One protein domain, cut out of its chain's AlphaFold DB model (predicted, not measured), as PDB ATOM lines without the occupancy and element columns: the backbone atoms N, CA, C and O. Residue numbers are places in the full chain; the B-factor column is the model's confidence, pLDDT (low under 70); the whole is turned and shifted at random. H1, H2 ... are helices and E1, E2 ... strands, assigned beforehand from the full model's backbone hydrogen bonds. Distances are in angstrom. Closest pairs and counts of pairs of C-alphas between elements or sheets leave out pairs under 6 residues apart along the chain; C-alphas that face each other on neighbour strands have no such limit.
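AT A GLANCE: This is residues 5 to 70 and 110 to 145 of the 149 residues of an uncharacterized protein of Leptospira meyeri (UniProt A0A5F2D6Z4). Two small sheets of three strands come together as an open V: they meet where the end of E2 comes close to the beginning of E3, while E1 and E6 stay apart. The long helix H1 covers the larger sheet, E1 E4 E3, on the side away from the second sheet, E2 E5 E6; the short H2 lies at an end of the larger sheet. The printed part has 102 residues with two named helices and six named strands, in the order H1 E1 H2 E2 E3 E4 E5 E6. Both sheets are antiparallel, and the class is mixed, helices and strands. The whole is compact, with a radius of gyration of the C-alphas of 14.5 A and spans of 40 by 34 by 20 A.

IN THESE COORDINATES: In the larger sheet E1 is residues 31 to 36, 15.9 A; E4 is residues 111 to 117, 19.4 A; and E3 is residues 60 to 67, 20.4 A. H1 is residues 14 to 28, 21.4 A, from C-alpha 14 at (32.696, 18.372, 243.292) to C-alpha 28 at (19.652, 27.099, 257.885). H2 is residues 42 to 46, 6.2 A. In the second sheet E2 is residues 50 to 53, 10.2 A; E5 is residues 128 to 134, 19.3 A; and E6 is residues 139 to 144, 16.7 A, ending at C-alpha 144 at (12.433, 43.067, 247.615).

HOW THE PARTS SIT: E4 is the inner strand of the sheet E1 E4 E3. It is antiparallel to E1 at 159 degrees, with N 34 and O 113 2.9 A apart, and to E3 at 164 degrees, with N 114 and O 64 2.8 A apart, both within hydrogen-bond range. H1 is on one face of this sheet, two layers, at a height over the sheet of 11.0 A. It runs along the strands, at 17 degrees to E4 on the local plane; the closest C-alphas of H1 and E4 are those of Ser 28 and Phe 117, 5.4 A. H2 only grazes this sheet. The closest C-alphas of E2 and E3 are those of Ile 53 and Ala 60, 6.6 A. E5 is antiparallel to E2 at 151 degrees, with N 52 and O 132 2.9 A apart, and forms a hairpin with E6, with N 141 and O 131 2.8 A apart. In H1 and H2 every O i to N i+4 pair is within hydrogen-bond range.

THE WHOLE: The two C-alphas farthest apart are those of Leu 10 and Pro 56, 40.4 A. Residues 71 to 109 are not printed, and C-alphas 70 and 110 are 7.1 A apart across the cut. Of the links that are printed whole, none is long. The mean pLDDT of the printed part is 81.1; residues 125 to 126 and residue 136 are under 70.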
ATOM      1  N   ASN A   5      35.263  26.092 238.568       74.44
ATOM      2  CA  ASN A   5      35.756  24.727 238.454       74.44
ATOM      3  C   ASN A   5      35.258  23.866 239.615       74.44
ATOM      4  O   ASN A   5      35.173  22.652 239.473       74.44
ATOM      5  N   ASN A   6      34.885  24.463 240.750       76.88
ATOM      6  CA  ASN A   6      34.304  23.742 241.886       76.88
ATOM      7  C   ASN A   6      32.959  23.069 241.583       76.88
ATOM      8  O   ASN A   6      32.562  22.183 242.342       76.88
ATOM      9  N   PHE A   7      32.309  23.439 240.476       75.00
ATOM     10  CA  PHE A   7      31.059  22.845 239.994       75.00
ATOM     11  C   PHE A   7      31.232  22.001 238.722       75.00
ATOM     12  O   PHE A   7      30.247  21.559 238.133       75.00
ATOM     13  N   SER A   8      32.471  21.763 238.293       77.12
ATOM     14  CA  SER A   8      32.754  20.820 237.214       77.12
ATOM     15  C   SER A   8      32.739  19.389 237.751       77.12
ATOM     16  O   SER A   8      33.336  19.115 238.792       77.12
ATOM     17  N   SER A   9      32.131  18.463 237.006       74.62
ATOM     18  CA  SER A   9      32.183  17.015 237.275       74.62
ATOM     19  C   SER A   9      33.617  16.466 237.306       74.62
ATOM     20  O   SER A   9      33.867  15.428 237.914       74.62
ATOM     21  N   LEU A  10      34.565  17.175 236.684       77.38
ATOM     22  CA  LEU A  10      35.988  16.835 236.655       77.38
ATOM     23  C   LEU A  10      36.739  17.267 237.923       77.38
ATOM     24  O   LEU A  10      37.895  16.887 238.110       77.38
ATOM     25  N   ASN A  11      36.121  18.069 238.796       77.12
ATOM     26  CA  ASN A  11      36.750  18.478 240.042       77.12
ATOM     27  C   ASN A  11      36.677  17.332 241.062       77.12
ATOM     28  O   ASN A  11      35.574  16.912 241.418       77.12
ATOM     29  N   PRO A  12      37.816  16.862 241.606       77.94
ATOM     30  CA  PRO A  12      37.824  15.767 242.578       77.94
ATOM     31  C   PRO A  12      37.036  16.089 243.859       77.94
ATOM     32  O   PRO A  12      36.645  15.179 244.583       77.94
ATOM     33  N   ASN A  13      36.764  17.371 244.129       78.81
ATOM     34  CA  ASN A  13      35.994  17.840 245.279       78.81
ATOM     35  C   ASN A  13      34.539  18.218 244.939       78.81
ATOM     36  O   ASN A  13      33.851  18.747 245.809       78.81
ATOM     37  N   PHE A  14      34.047  17.972 243.718       76.25
ATOM     38  CA  PHE A  14      32.696  18.372 243.292       76.25
ATOM     39  C   PHE A  14      31.598  17.903 244.259       76.25
ATOM     40  O   PHE A  14      30.819  18.715 244.760       76.25
ATOM     41  N   ASN A  15      31.579  16.605 244.582       72.69
ATOM     42  CA  ASN A  15      30.584  16.035 245.497       72.69
ATOM     43  C   ASN A  15      30.701  16.630 246.900       72.69
ATOM     44  O   ASN A  15      29.691  16.983 247.494       72.69
ATOM     45  N   LYS A  16      31.929  16.832 247.388       75.00
ATOM     46  CA  LYS A  16      32.175  17.454 248.691       75.00
ATOM     47  C   LYS A  16      31.609  18.878 248.754       75.00
ATOM     48  O   LYS A  16      30.960  19.225 249.731       75.00
ATOM     49  N   ASN A  17      31.792  19.675 247.700       79.81
ATOM     50  CA  ASN A  17      31.261  21.039 247.630       79.81
ATOM     51  C   ASN A  17      29.722  21.054 247.662       79.81
ATOM     52  O   ASN A  17      29.120  21.859 248.370       79.81
ATOM     53  N   LEU A  18      29.074  20.148 246.918       78.38
ATOM     54  CA  LEU A  18      27.614  20.016 246.928       78.38
ATOM     55  C   LEU A  18      27.079  19.489 248.264       78.38
ATOM     56  O   LEU A  18      26.025  19.931 248.717       78.38
ATOM     57  N   GLU A  19      27.789  18.556 248.895       84.06
ATOM     58  CA  GLU A  19      27.452  18.026 250.216       84.06
ATOM     59  C   GLU A  19      27.562  19.097 251.301       84.06
ATOM     60  O   GLU A  19      26.668  19.192 252.142       84.06
ATOM     61  N   GLU A  20      28.609  19.928 251.267       85.31
ATOM     62  CA  GLU A  20      28.780  21.066 252.176       85.31
ATOM     63  C   GLU A  20      27.627  22.066 252.025       85.31
ATOM     64  O   GLU A  20      26.943  22.351 253.007       85.31
ATOM     65  N   ILE A  21      27.317  22.490 250.792       84.75
ATOM     66  CA  ILE A  21      26.169  23.368 250.511       84.75
ATOM     67  C   ILE A  21      24.859  22.725 250.992       84.75
ATOM     68  O   ILE A  21      24.043  23.366 251.652       84.75
ATOM     69  N   SER A  22      24.643  21.439 250.697       84.94
ATOM     70  CA  SER A  22      23.430  20.723 251.107       84.94
ATOM     71  C   SER A  22      23.298  20.630 252.627       84.94
ATOM     72  O   SER A  22      22.197  20.775 253.163       84.94
ATOM     73  N   LYS A  23      24.406  20.395 253.333       88.75
ATOM     74  CA  LYS A  23      24.447  20.346 254.795       88.75
ATOM     75  C   LYS A  23      24.110  21.706 255.396       88.75
ATOM     76  O   LYS A  23      23.291  21.760 256.309       88.75
ATOM     77  N   ASP A  24      24.685  22.777 254.865       88.12
ATOM     78  CA  ASP A  24      24.444  24.123 255.373       88.12
ATOM     79  C   ASP A  24      22.998  24.574 255.131       88.12
ATOM     80  O   ASP A  24      22.375  25.100 256.051       88.12
ATOM     81  N   ILE A  25      22.409  24.259 253.966       85.06
ATOM     82  CA  ILE A  25      20.980  24.513 253.687       85.06
ATOM     83  C   ILE A  25      20.077  23.768 254.680       85.06
ATOM     84  O   ILE A  25      19.080  24.317 255.147       85.06
ATOM     85  N   LYS A  26      20.406  22.514 255.018       85.50
ATOM     86  CA  LYS A  26      19.632  21.736 256.002       85.50
ATOM     87  C   LYS A  26      19.689  22.347 257.399       85.50
ATOM     88  O   LYS A  26      18.725  22.211 258.140       85.50
ATOM     89  N   ILE A  27      20.806  22.979 257.758       87.31
ATOM     90  CA  ILE A  27      20.952  23.662 259.045       87.31
ATOM     91  C   ILE A  27      20.156  24.967 259.027       87.31
ATOM     92  O   ILE A  27      19.401  25.216 259.956       87.31
ATOM     93  N   SER A  28      20.280  25.776 257.971       82.50
ATOM     94  CA  SER A  28      19.652  27.099 257.885       82.50
ATOM     95  C   SER A  28      18.151  27.083 257.572       82.50
ATOM     96  O   SER A  28      17.535  28.145 257.543       82.50
ATOM     97  N   ASN A  29      17.550  25.912 257.317       76.62
ATOM     98  CA  ASN A  29      16.185  25.682 256.807       76.62
ATOM     99  C   ASN A  29      15.902  26.254 255.406       76.62
ATOM    100  O   ASN A  29      15.174  25.646 254.622       76.62
ATOM    101  N   PHE A  30      16.469  27.409 255.070       82.69
ATOM    102  CA  PHE A  30      16.400  28.038 253.760       82.69
ATOM    103  C   PHE A  30      17.688  28.816 253.473       82.69
ATOM    104  O   PHE A  30      18.499  29.081 254.364       82.69
ATOM    105  N   ALA A  31      17.875  29.193 252.213       85.25
ATOM    106  CA  ALA A  31      18.953  30.074 251.793       85.25
ATOM    107  C   ALA A  31      18.466  30.983 250.661       85.25
ATOM    108  O   ALA A  31      17.624  30.577 249.856       85.25
ATOM    109  N   PHE A  32      19.009  32.197 250.576       85.62
ATOM    110  CA  PHE A  32      18.799  33.065 249.418       85.62
ATOM    111  C   PHE A  32      19.947  32.907 248.431       85.62
ATOM    112  O   PHE A  32      21.112  32.917 248.819       85.62
ATOM    113  N   ILE A  33      19.607  32.801 247.148       86.94
ATOM    114  CA  ILE A  33      20.569  32.861 246.051       86.94
ATOM    115  C   ILE A  33      20.355  34.181 245.326       86.94
ATOM    116  O   ILE A  33      19.293  34.415 244.755       86.94
ATOM    117  N   ILE A  34      21.379  35.028 245.331       86.44
ATOM    118  CA  ILE A  34      21.418  36.248 244.531       86.44
ATOM    119  C   ILE A  34      22.352  35.995 243.359       86.44
ATOM    120  O   ILE A  34      23.530  35.690 243.555       86.44
ATOM    121  N   GLU A  35      21.843  36.139 242.141       87.94
ATOM    122  CA  GLU A  35      22.675  36.132 240.945       87.94
ATOM    123  C   GLU A  35      23.091  37.560 240.589       87.94
ATOM    124  O   GLU A  35      22.263  38.463 240.482       87.94
ATOM    125  N   VAL A  36      24.394  37.758 240.413       86.00
ATOM    126  CA  VAL A  36      25.010  39.038 240.084       86.00
ATOM    127  C   VAL A  36      25.649  38.938 238.708       86.00
ATOM    128  O   VAL A  36      26.459  38.045 238.431       86.00
ATOM    129  N   PHE A  37      25.311  39.902 237.861       84.94
ATOM    130  CA  PHE A  37      25.941  40.128 236.573       84.94
ATOM    131  C   PHE A  37      26.499  41.538 236.481       84.94
ATOM    132  O   PHE A  37      26.026  42.439 237.168       84.94
ATOM    133  N   ALA A  38      27.502  41.721 235.629       75.50
ATOM    134  CA  ALA A  38      28.084  43.027 235.369       75.50
ATOM    135  C   ALA A  38      27.929  43.399 233.896       75.50
ATOM    136  O   ALA A  38      28.097  42.548 233.020       75.50
ATOM    137  N   GLU A  39      27.647  44.675 233.645       72.12
ATOM    138  CA  GLU A  39      27.552  45.244 232.297       72.12
ATOM    139  C   GLU A  39      28.914  45.226 231.585       72.12
ATOM    140  O   GLU A  39      28.978  44.872 230.412       72.12
ATOM    141  N   ASN A  40      30.014  45.490 232.308       74.44
ATOM    142  CA  ASN A  40      31.378  45.495 231.753       74.44
ATOM    143  C   ASN A  40      32.116  44.147 231.900       74.44
ATOM    144  O   ASN A  40      33.344  44.091 231.866       74.44
ATOM    145  N   GLY A  41      31.391  43.040 232.087       72.88
ATOM    146  CA  GLY A  41      31.980  41.698 232.100       72.88
ATOM    147  C   GLY A  41      32.733  41.320 233.388       72.88
ATOM    148  O   GLY A  41      32.353  41.688 234.499       72.88
ATOM    149  N   LEU A  42      33.770  40.484 233.259       79.19
ATOM    150  CA  LEU A  42      34.365  39.752 234.388       79.19
ATOM    151  C   LEU A  42      35.110  40.642 235.401       79.19
ATOM    152  O   LEU A  42      35.137  40.320 236.588       79.19
ATOM    153  N   GLU A  43      35.705  41.754 234.966       79.38
ATOM    154  CA  GLU A  43      36.499  42.629 235.840       79.38
ATOM    155  C   GLU A  43      35.664  43.247 236.965       79.38
ATOM    156  O   GLU A  43      36.092  43.279 238.121       79.38
ATOM    157  N   ASP A  44      34.443  43.676 236.651       75.38
ATOM    158  CA  ASP A  44      33.515  44.225 237.637       75.38
ATOM    159  C   ASP A  44      33.019  43.144 238.603       75.38
ATOM    160  O   ASP A  44      32.937  43.380 239.810       75.38
ATOM    161  N   LEU A  45      32.795  41.917 238.120       79.69
ATOM    162  CA  LEU A  45      32.479  40.788 238.997       79.69
ATOM    163  C   LEU A  45      33.640  40.446 239.931       79.69
ATOM    164  O   LEU A  45      33.412  40.067 241.078       79.69
ATOM    165  N   ASN A  46      34.891  40.590 239.492       80.81
ATOM    166  CA  ASN A  46      36.064  40.323 240.329       80.81
ATOM    167  C   ASN A  46      36.211  41.306 241.501       80.81
ATOM    168  O   ASN A  46      36.914  40.993 242.460       80.81
ATOM    169  N   LYS A  47      35.509  42.446 241.479       76.31
ATOM    170  CA  LYS A  47      35.432  43.373 242.620       76.31
ATOM    171  C   LYS A  47      34.516  42.854 243.736       76.31
ATOM    172  O   LYS A  47      34.677  43.249 244.886       76.31
ATOM    173  N   LEU A  48      33.584  41.949 243.424       78.38
ATOM    174  CA  LEU A  48      32.685  41.314 244.391       78.38
ATOM    175  C   LEU A  48      33.384  40.143 245.096       78.38
ATOM    176  O   LEU A  48      33.267  38.993 244.667       78.38
ATOM    177  N   ASN A  49      34.114  40.431 246.171       79.31
ATOM    178  CA  ASN A  49      34.808  39.400 246.956       79.31
ATOM    179  C   ASN A  49      34.300  39.289 248.392       79.31
ATOM    180  O   ASN A  49      34.458  38.242 249.011       79.31
ATOM    181  N   GLU A  50      33.660  40.336 248.903       84.88
ATOM    182  CA  GLU A  50      33.137  40.363 250.259       84.88
ATOM    183  C   GLU A  50      31.811  41.125 250.286       84.88
ATOM    184  O   GLU A  50      31.647  42.159 249.623       84.88
ATOM    185  N   ILE A  51      30.863  40.606 251.059       85.62
ATOM    186  CA  ILE A  51      29.586  41.260 251.311       85.62
ATOM    187  C   ILE A  51      29.317  41.365 252.807       85.62
ATOM    188  O   ILE A  51      29.884  40.647 253.628       85.62
ATOM    189  N   GLU A  52      28.431  42.282 253.150       85.81
ATOM    190  CA  GLU A  52      27.883  42.465 254.485       85.81
ATOM    191  C   GLU A  52      26.364  42.437 254.354       85.81
ATOM    192  O   GLU A  52      25.810  43.148 253.515       85.81
ATOM    193  N   ILE A  53      25.696  41.583 255.122       85.50
ATOM    194  CA  ILE A  53      24.243  41.424 255.061       85.50
ATOM    195  C   ILE A  53      23.665  42.112 256.284       85.50
ATOM    196  O   ILE A  53      24.008  41.766 257.410       85.50
ATOM    197  N   ASP A  54      22.812  43.098 256.038       81.31
ATOM    198  CA  ASP A  54      22.183  43.916 257.067       81.31
ATOM    199  C   ASP A  54      20.677  43.668 257.017       81.31
ATOM    200  O   ASP A  54      19.917  44.344 256.313       81.31
ATOM    201  N   ASN A  55      20.258  42.600 257.689       76.00
ATOM    202  CA  ASN A  55      18.864  42.196 257.725       76.00
ATOM    203  C   ASN A  55      18.412  42.041 259.186       76.00
ATOM    204  O   ASN A  55      18.700  41.020 259.809       76.00
ATOM    205  N   PRO A  56      17.755  43.065 259.766       73.94
ATOM    206  CA  PRO A  56      17.430  43.089 261.193       73.94
ATOM    207  C   PRO A  56      16.433  41.995 261.587       73.94
ATOM    208  O   PRO A  56      16.502  41.476 262.697       73.94
ATOM    209  N   ASP A  57      15.547  41.614 260.665       74.94
ATOM    210  CA  ASP A  57      14.532  40.584 260.896       74.94
ATOM    211  C   ASP A  57      15.090  39.166 260.737       74.94
ATOM    212  O   ASP A  57      14.416  38.191 261.074       74.94
ATOM    213  N   CYS A  58      16.297  39.030 260.179       80.75
ATOM    214  CA  CYS A  58      16.883  37.731 259.923       80.75
ATOM    215  C   CYS A  58      18.410  37.769 259.815       80.75
ATOM    216  O   CYS A  58      18.986  38.228 258.828       80.75
ATOM    217  N   ILE A  59      19.076  37.216 260.826       85.94
ATOM    218  CA  ILE A  59      20.534  37.225 260.921       85.94
ATOM    219  C   ILE A  59      21.121  36.223 259.924       85.94
ATOM    220  O   ILE A  59      20.823  35.029 259.970       85.94
ATOM    221  N   ALA A  60      21.984  36.706 259.029       87.88
ATOM    222  CA  ALA A  60      22.781  35.842 258.168       87.88
ATOM    223  C   ALA A  60      23.892  35.173 258.989       87.88
ATOM    224  O   ALA A  60      24.708  35.850 259.612       87.88
ATOM    225  N   THR A  61      23.936  33.844 258.975       89.00
ATOM    226  CA  THR A  61      24.932  33.047 259.708       89.00
ATOM    227  C   THR A  61      26.168  32.772 258.865       89.00
ATOM    228  O   THR A  61      27.278  32.669 259.388       89.00
ATOM    229  N   LYS A  62      25.987  32.667 257.547       89.38
ATOM    230  CA  LYS A  62      27.050  32.385 256.586       89.38
ATOM    231  C   LYS A  62      26.669  32.946 255.220       89.38
ATOM    232  O   LYS A  62      25.495  33.013 254.867       89.38
ATOM    233  N   TYR A  63      27.663  33.299 254.416       88.69
ATOM    234  CA  TYR A  63      27.466  33.487 252.985       88.69
ATOM    235  C   TYR A  63      28.620  32.879 252.197       88.69
ATOM    236  O   TYR A  63      29.739  32.747 252.691       88.69
ATOM    237  N   GLU A  64      28.343  32.534 250.947       89.19
ATOM    238  CA  GLU A  64      29.310  32.001 250.001       89.19
ATOM    239  C   GLU A  64      29.161  32.725 248.671       89.19
ATOM    240  O   GLU A  64      28.071  32.802 248.107       89.19
ATOM    241  N   ILE A  65      30.270  33.258 248.163       87.56
ATOM    242  CA  ILE A  65      30.331  33.848 246.827       87.56
ATOM    243  C   ILE A  65      31.044  32.857 245.921       87.56
ATOM    244  O   ILE A  65      32.161  32.426 246.223       87.56
ATOM    245  N   TYR A  66      30.407  32.520 244.806       86.75
ATOM    246  CA  TYR A  66      30.956  31.590 243.834       86.75
ATOM    247  C   TYR A  66      30.675  32.016 242.400       86.75
ATOM    248  O   TYR A  66      29.725  32.749 242.125       86.75
ATOM    249  N   ARG A  67      31.525  31.581 241.467       86.31
ATOM    250  CA  ARG A  67      31.275  31.788 240.035       86.31
ATOM    251  C   ARG A  67      30.341  30.711 239.504       86.31
ATOM    252  O   ARG A  67      30.538  29.534 239.785       86.31
ATOM    253  N   TYR A  68      29.352  31.128 238.723       87.50
ATOM    254  CA  TYR A  68      28.391  30.228 238.089       87.50
ATOM    255  C   TYR A  68      27.997  30.785 236.726       87.50
ATOM    256  O   TYR A  68      26.893  31.289 236.534       87.50
ATOM    257  N   ASP A  69      28.955  30.778 235.805       89.38
ATOM    258  CA  ASP A  69      28.775  31.409 234.505       89.38
ATOM    259  C   ASP A  69      27.758  30.657 233.649       89.38
ATOM    260  O   ASP A  69      27.495  29.463 233.824       89.38
ATOM    261  N   TYR A  70      27.224  31.383 232.681       90.62
ATOM    262  CA  TYR A  70      26.340  30.856 231.663       90.62
ATOM    263  C   TYR A  70      27.018  30.911 230.302       90.62
ATOM    264  O   TYR A  70      27.951  31.680 230.076       90.62
ATOM    265  N   ARG A 110      28.934  35.280 235.580       89.94
ATOM    266  CA  ARG A 110      28.017  35.496 236.707       89.94
ATOM    267  C   ARG A 110      28.690  35.101 238.014       89.94
ATOM    268  O   ARG A 110      29.420  34.109 238.095       89.94
ATOM    269  N   LYS A 111      28.380  35.841 239.074       88.25
ATOM    270  CA  LYS A 111      28.621  35.393 240.447       88.25
ATOM    271  C   LYS A 111      27.294  35.110 241.118       88.25
ATOM    272  O   LYS A 111      26.324  35.830 240.914       88.25
ATOM    273  N   ARG A 112      27.266  34.074 241.938       88.62
ATOM    274  CA  ARG A 112      26.166  33.799 242.847       88.62
ATOM    275  C   ARG A 112      26.626  34.025 244.263       88.62
ATOM    276  O   ARG A 112      27.752  33.691 244.625       88.62
ATOM    277  N   ILE A 113      25.733  34.609 245.034       88.81
ATOM    278  CA  ILE A 113      25.881  34.783 246.463       88.81
ATOM    279  C   ILE A 113      24.816  33.898 247.090       88.81
ATOM    280  O   ILE A 113      23.624  34.151 246.922       88.81
ATOM    281  N   LEU A 114      25.252  32.852 247.776       90.31
ATOM    282  CA  LEU A 114      24.388  32.007 248.580       90.31
ATOM    283  C   LEU A 114      24.473  32.482 250.023       90.31
ATOM    284  O   LEU A 114      25.562  32.594 250.579       90.31
ATOM    285  N   ILE A 115      23.329  32.818 250.595       89.44
ATOM    286  CA  ILE A 115      23.232  33.401 251.925       89.44
ATOM    287  C   ILE A 115      22.406  32.469 252.792       89.44
ATOM    288  O   ILE A 115      21.248  32.186 252.480       89.44
ATOM    289  N   TYR A 116      23.015  32.033 253.881       90.31
ATOM    290  CA  TYR A 116      22.425  31.167 254.883       90.31
ATOM    291  C   TYR A 116      22.037  32.007 256.089       90.31
ATOM    292  O   TYR A 116      22.774  32.906 256.510       90.31
ATOM    293  N   PHE A 117      20.879  31.700 256.648       87.94
ATOM    294  CA  PHE A 117      20.308  32.443 257.756       87.94
ATOM    295  C   PHE A 117      20.183  31.585 259.002       87.94
ATOM    296  O   PHE A 117      20.349  30.363 258.960       87.94
ATOM    297  N   ASP A 118      19.940  32.242 260.130       88.25
ATOM    298  CA  ASP A 118      19.624  31.549 261.365       88.25
ATOM    299  C   ASP A 118      18.345  30.703 261.187       88.25
ATOM    300  O   ASP A 118      17.388  31.177 260.567       88.25
ATOM    301  N   PRO A 119      18.280  29.471 261.728       86.62
ATOM    302  CA  PRO A 119      17.117  28.601 261.557       86.62
ATOM    303  C   PRO A 119      15.823  29.185 262.143       86.62
ATOM    304  O   PRO A 119      14.736  28.752 261.759       86.62
ATOM    305  N   SER A 120      15.930  30.141 263.078       85.94
ATOM    306  CA  SER A 120      14.790  30.868 263.650       85.94
ATOM    307  C   SER A 120      14.180  31.901 262.698       85.94
ATOM    308  O   SER A 120      13.070  32.378 262.943       85.94
ATOM    309  N   CYS A 121      14.866  32.239 261.604       83.69
ATOM    310  CA  CYS A 121      14.341  33.163 260.618       83.69
ATOM    311  C   CYS A 121      13.105  32.614 259.908       83.69
ATOM    312  O   CYS A 121      13.061  31.458 259.484       83.69
ATOM    313  N   ASN A 122      12.132  33.494 259.669       78.12
ATOM    314  CA  ASN A 122      10.995  33.190 258.814       78.12
ATOM    315  C   ASN A 122      11.132  33.922 257.464       78.12
ATOM    316  O   ASN A 122      10.956  35.145 257.420       78.12
ATOM    317  N   PRO A 123      11.370  33.205 256.348       71.88
ATOM    318  CA  PRO A 123      11.546  33.827 255.037       71.88
ATOM    319  C   PRO A 123      10.293  34.571 254.551       71.88
ATOM    320  O   PRO A 123      10.404  35.484 253.741       71.88
ATOM    321  N   ILE A 124       9.103  34.242 255.073       71.38
ATOM    322  CA  ILE A 124       7.846  34.943 254.751       71.38
ATOM    323  C   ILE A 124       7.862  36.384 255.289       71.38
ATOM    324  O   ILE A 124       7.233  37.278 254.714       71.38
ATOM    325  N   HIS A 125       8.562  36.613 256.404       69.62
ATOM    326  CA  HIS A 125       8.642  37.917 257.065       69.62
ATOM    327  C   HIS A 125       9.817  38.742 256.529       69.62
ATOM    328  O   HIS A 125       9.710  39.959 256.409       69.62
ATOM    329  N   SER A 126      10.900  38.083 256.113       68.00
ATOM    330  CA  SER A 126      12.052  38.721 255.472       68.00
ATOM    331  C   SER A 126      11.776  39.020 253.998       68.00
ATOM    332  O   SER A 126      12.396  38.449 253.111       68.00
ATOM    333  N   ARG A 127      10.843  39.938 253.717       70.44
ATOM    334  CA  ARG A 127      10.496  40.364 252.341       70.44
ATOM    335  C   ARG A 127      11.528  41.277 251.697       70.44
ATOM    336  O   ARG A 127      11.408  41.621 250.525       70.44
ATOM    337  N   LYS A 128      12.513  41.710 252.469       77.50
ATOM    338  CA  LYS A 128      13.547  42.628 252.031       77.50
ATOM    339  C   LYS A 128      14.891  42.094 252.478       77.50
ATOM    340  O   LYS A 128      15.061  41.715 253.633       77.50
ATOM    341  N   LEU A 129      15.841  42.074 251.557       80.38
ATOM    342  CA  LEU A 129      17.217  41.716 251.833       80.38
ATOM    343  C   LEU A 129      18.092  42.925 251.545       80.38
ATOM    344  O   LEU A 129      18.260  43.311 250.385       80.38
ATOM    345  N   ASN A 130      18.648  43.522 252.599       81.62
ATOM    346  CA  ASN A 130      19.661  44.553 252.433       81.62
ATOM    347  C   ASN A 130      21.039  43.916 252.546       81.62
ATOM    348  O   ASN A 130      21.332  43.150 253.466       81.62
ATOM    349  N   PHE A 131      21.897  44.245 251.595       82.06
ATOM    350  CA  PHE A 131      23.288  43.838 251.637       82.06
ATOM    351  C   PHE A 131      24.163  44.932 251.049       82.06
ATOM    352  O   PHE A 131      23.724  45.821 250.319       82.06
ATOM    353  N   LYS A 132      25.435  44.870 251.390       81.25
ATOM    354  CA  LYS A 132      26.448  45.820 250.979       81.25
ATOM    355  C   LYS A 132      27.598  45.047 250.375       81.25
ATOM    356  O   LYS A 132      28.142  44.146 251.004       81.25
ATOM    357  N   ILE A 133      27.974  45.419 249.159       77.69
ATOM    358  CA  ILE A 133      29.188  44.912 248.527       77.69
ATOM    359  C   ILE A 133      30.348  45.747 249.061       77.69
ATOM    360  O   ILE A 133      30.366  46.974 248.886       77.69
ATOM    361  N   LYS A 134      31.301  45.098 249.736       74.19
ATOM    362  CA  LYS A 134      32.509  45.773 250.210       74.19
ATOM    363  C   LYS A 134      33.477  45.917 249.041       74.19
ATOM    364  O   LYS A 134      33.899  44.940 248.431       74.19
ATOM    365  N   SER A 135      33.804  47.160 248.712       71.25
ATOM    366  CA  SER A 135      34.796  47.516 247.696       71.25
ATOM    367  C   SER A 135      35.456  48.847 248.080       71.25
ATOM    368  O   SER A 135      35.144  49.402 249.134       71.25
ATOM    369  N   GLN A 136      36.327  49.405 247.229       65.50
ATOM    370  CA  GLN A 136      36.879  50.756 247.437       65.50
ATOM    371  C   GLN A 136      35.782  51.819 247.643       65.50
ATOM    372  O   GLN A 136      35.986  52.792 248.366       65.50
ATOM    373  N   LYS A 137      34.598  51.616 247.046       72.00
ATOM    374  CA  LYS A 137      33.365  52.338 247.379       72.00
ATOM    375  C   LYS A 137      32.310  51.331 247.809       72.00
ATOM    376  O   LYS A 137      31.919  50.462 247.037       72.00
ATOM    377  N   ASN A 138      31.838  51.438 249.042       73.88
ATOM    378  CA  ASN A 138      30.778  50.564 249.527       73.88
ATOM    379  C   ASN A 138      29.470  50.861 248.788       73.88
ATOM    380  O   ASN A 138      28.980  51.988 248.850       73.88
ATOM    381  N   ILE A 139      28.899  49.851 248.133       73.88
ATOM    382  CA  ILE A 139      27.620  49.975 247.430       73.88
ATOM    383  C   ILE A 139      26.567  49.209 248.224       73.88
ATOM    384  O   ILE A 139      26.755  48.030 248.530       73.88
ATOM    385  N   LYS A 140      25.483  49.897 248.594       80.19
ATOM    386  CA  LYS A 140      24.351  49.320 249.324       80.19
ATOM    387  C   LYS A 140      23.260  48.912 248.341       80.19
ATOM    388  O   LYS A 140      22.906  49.688 247.459       80.19
ATOM    389  N   TYR A 141      22.710  47.727 248.550       80.31
ATOM    390  CA  TYR A 141      21.625  47.146 247.777       80.31
ATOM    391  C   TYR A 141      20.484  46.756 248.707       80.31
ATOM    392  O   TYR A 141      20.687  46.424 249.876       80.31
ATOM    393  N   SER A 142      19.279  46.792 248.157       80.88
ATOM    394  CA  SER A 142      18.047  46.394 248.819       80.88
ATOM    395  C   SER A 142      17.204  45.659 247.788       80.88
ATOM    396  O   SER A 142      16.755  46.277 246.824       80.88
ATOM    397  N   ILE A 143      17.005  44.361 247.985       79.88
ATOM    398  CA  ILE A 143      16.182  43.524 247.111       79.88
ATOM    399  C   ILE A 143      14.869  43.236 247.828       79.88
ATOM    400  O   ILE A 143      14.882  42.743 248.956       79.88
ATOM    401  N   GLU A 144      13.748  43.530 247.177       80.38
ATOM    402  CA  GLU A 144      12.433  43.067 247.615       80.38
ATOM    403  C   GLU A 144      12.154  41.689 247.017       80.38
ATOM    404  O   GLU A 144      12.304  41.468 245.815       80.38
ATOM    405  N   LEU A 145      11.782  40.749 247.876       72.25
ATOM    406  CA  LEU A 145      11.487  39.376 247.509       72.25
ATOM    407  C   LEU A 145       9.993  39.280 247.203       72.25
ATOM    408  O   LEU A 145       9.153  39.485 248.080       72.25
TER     409      LEU A 145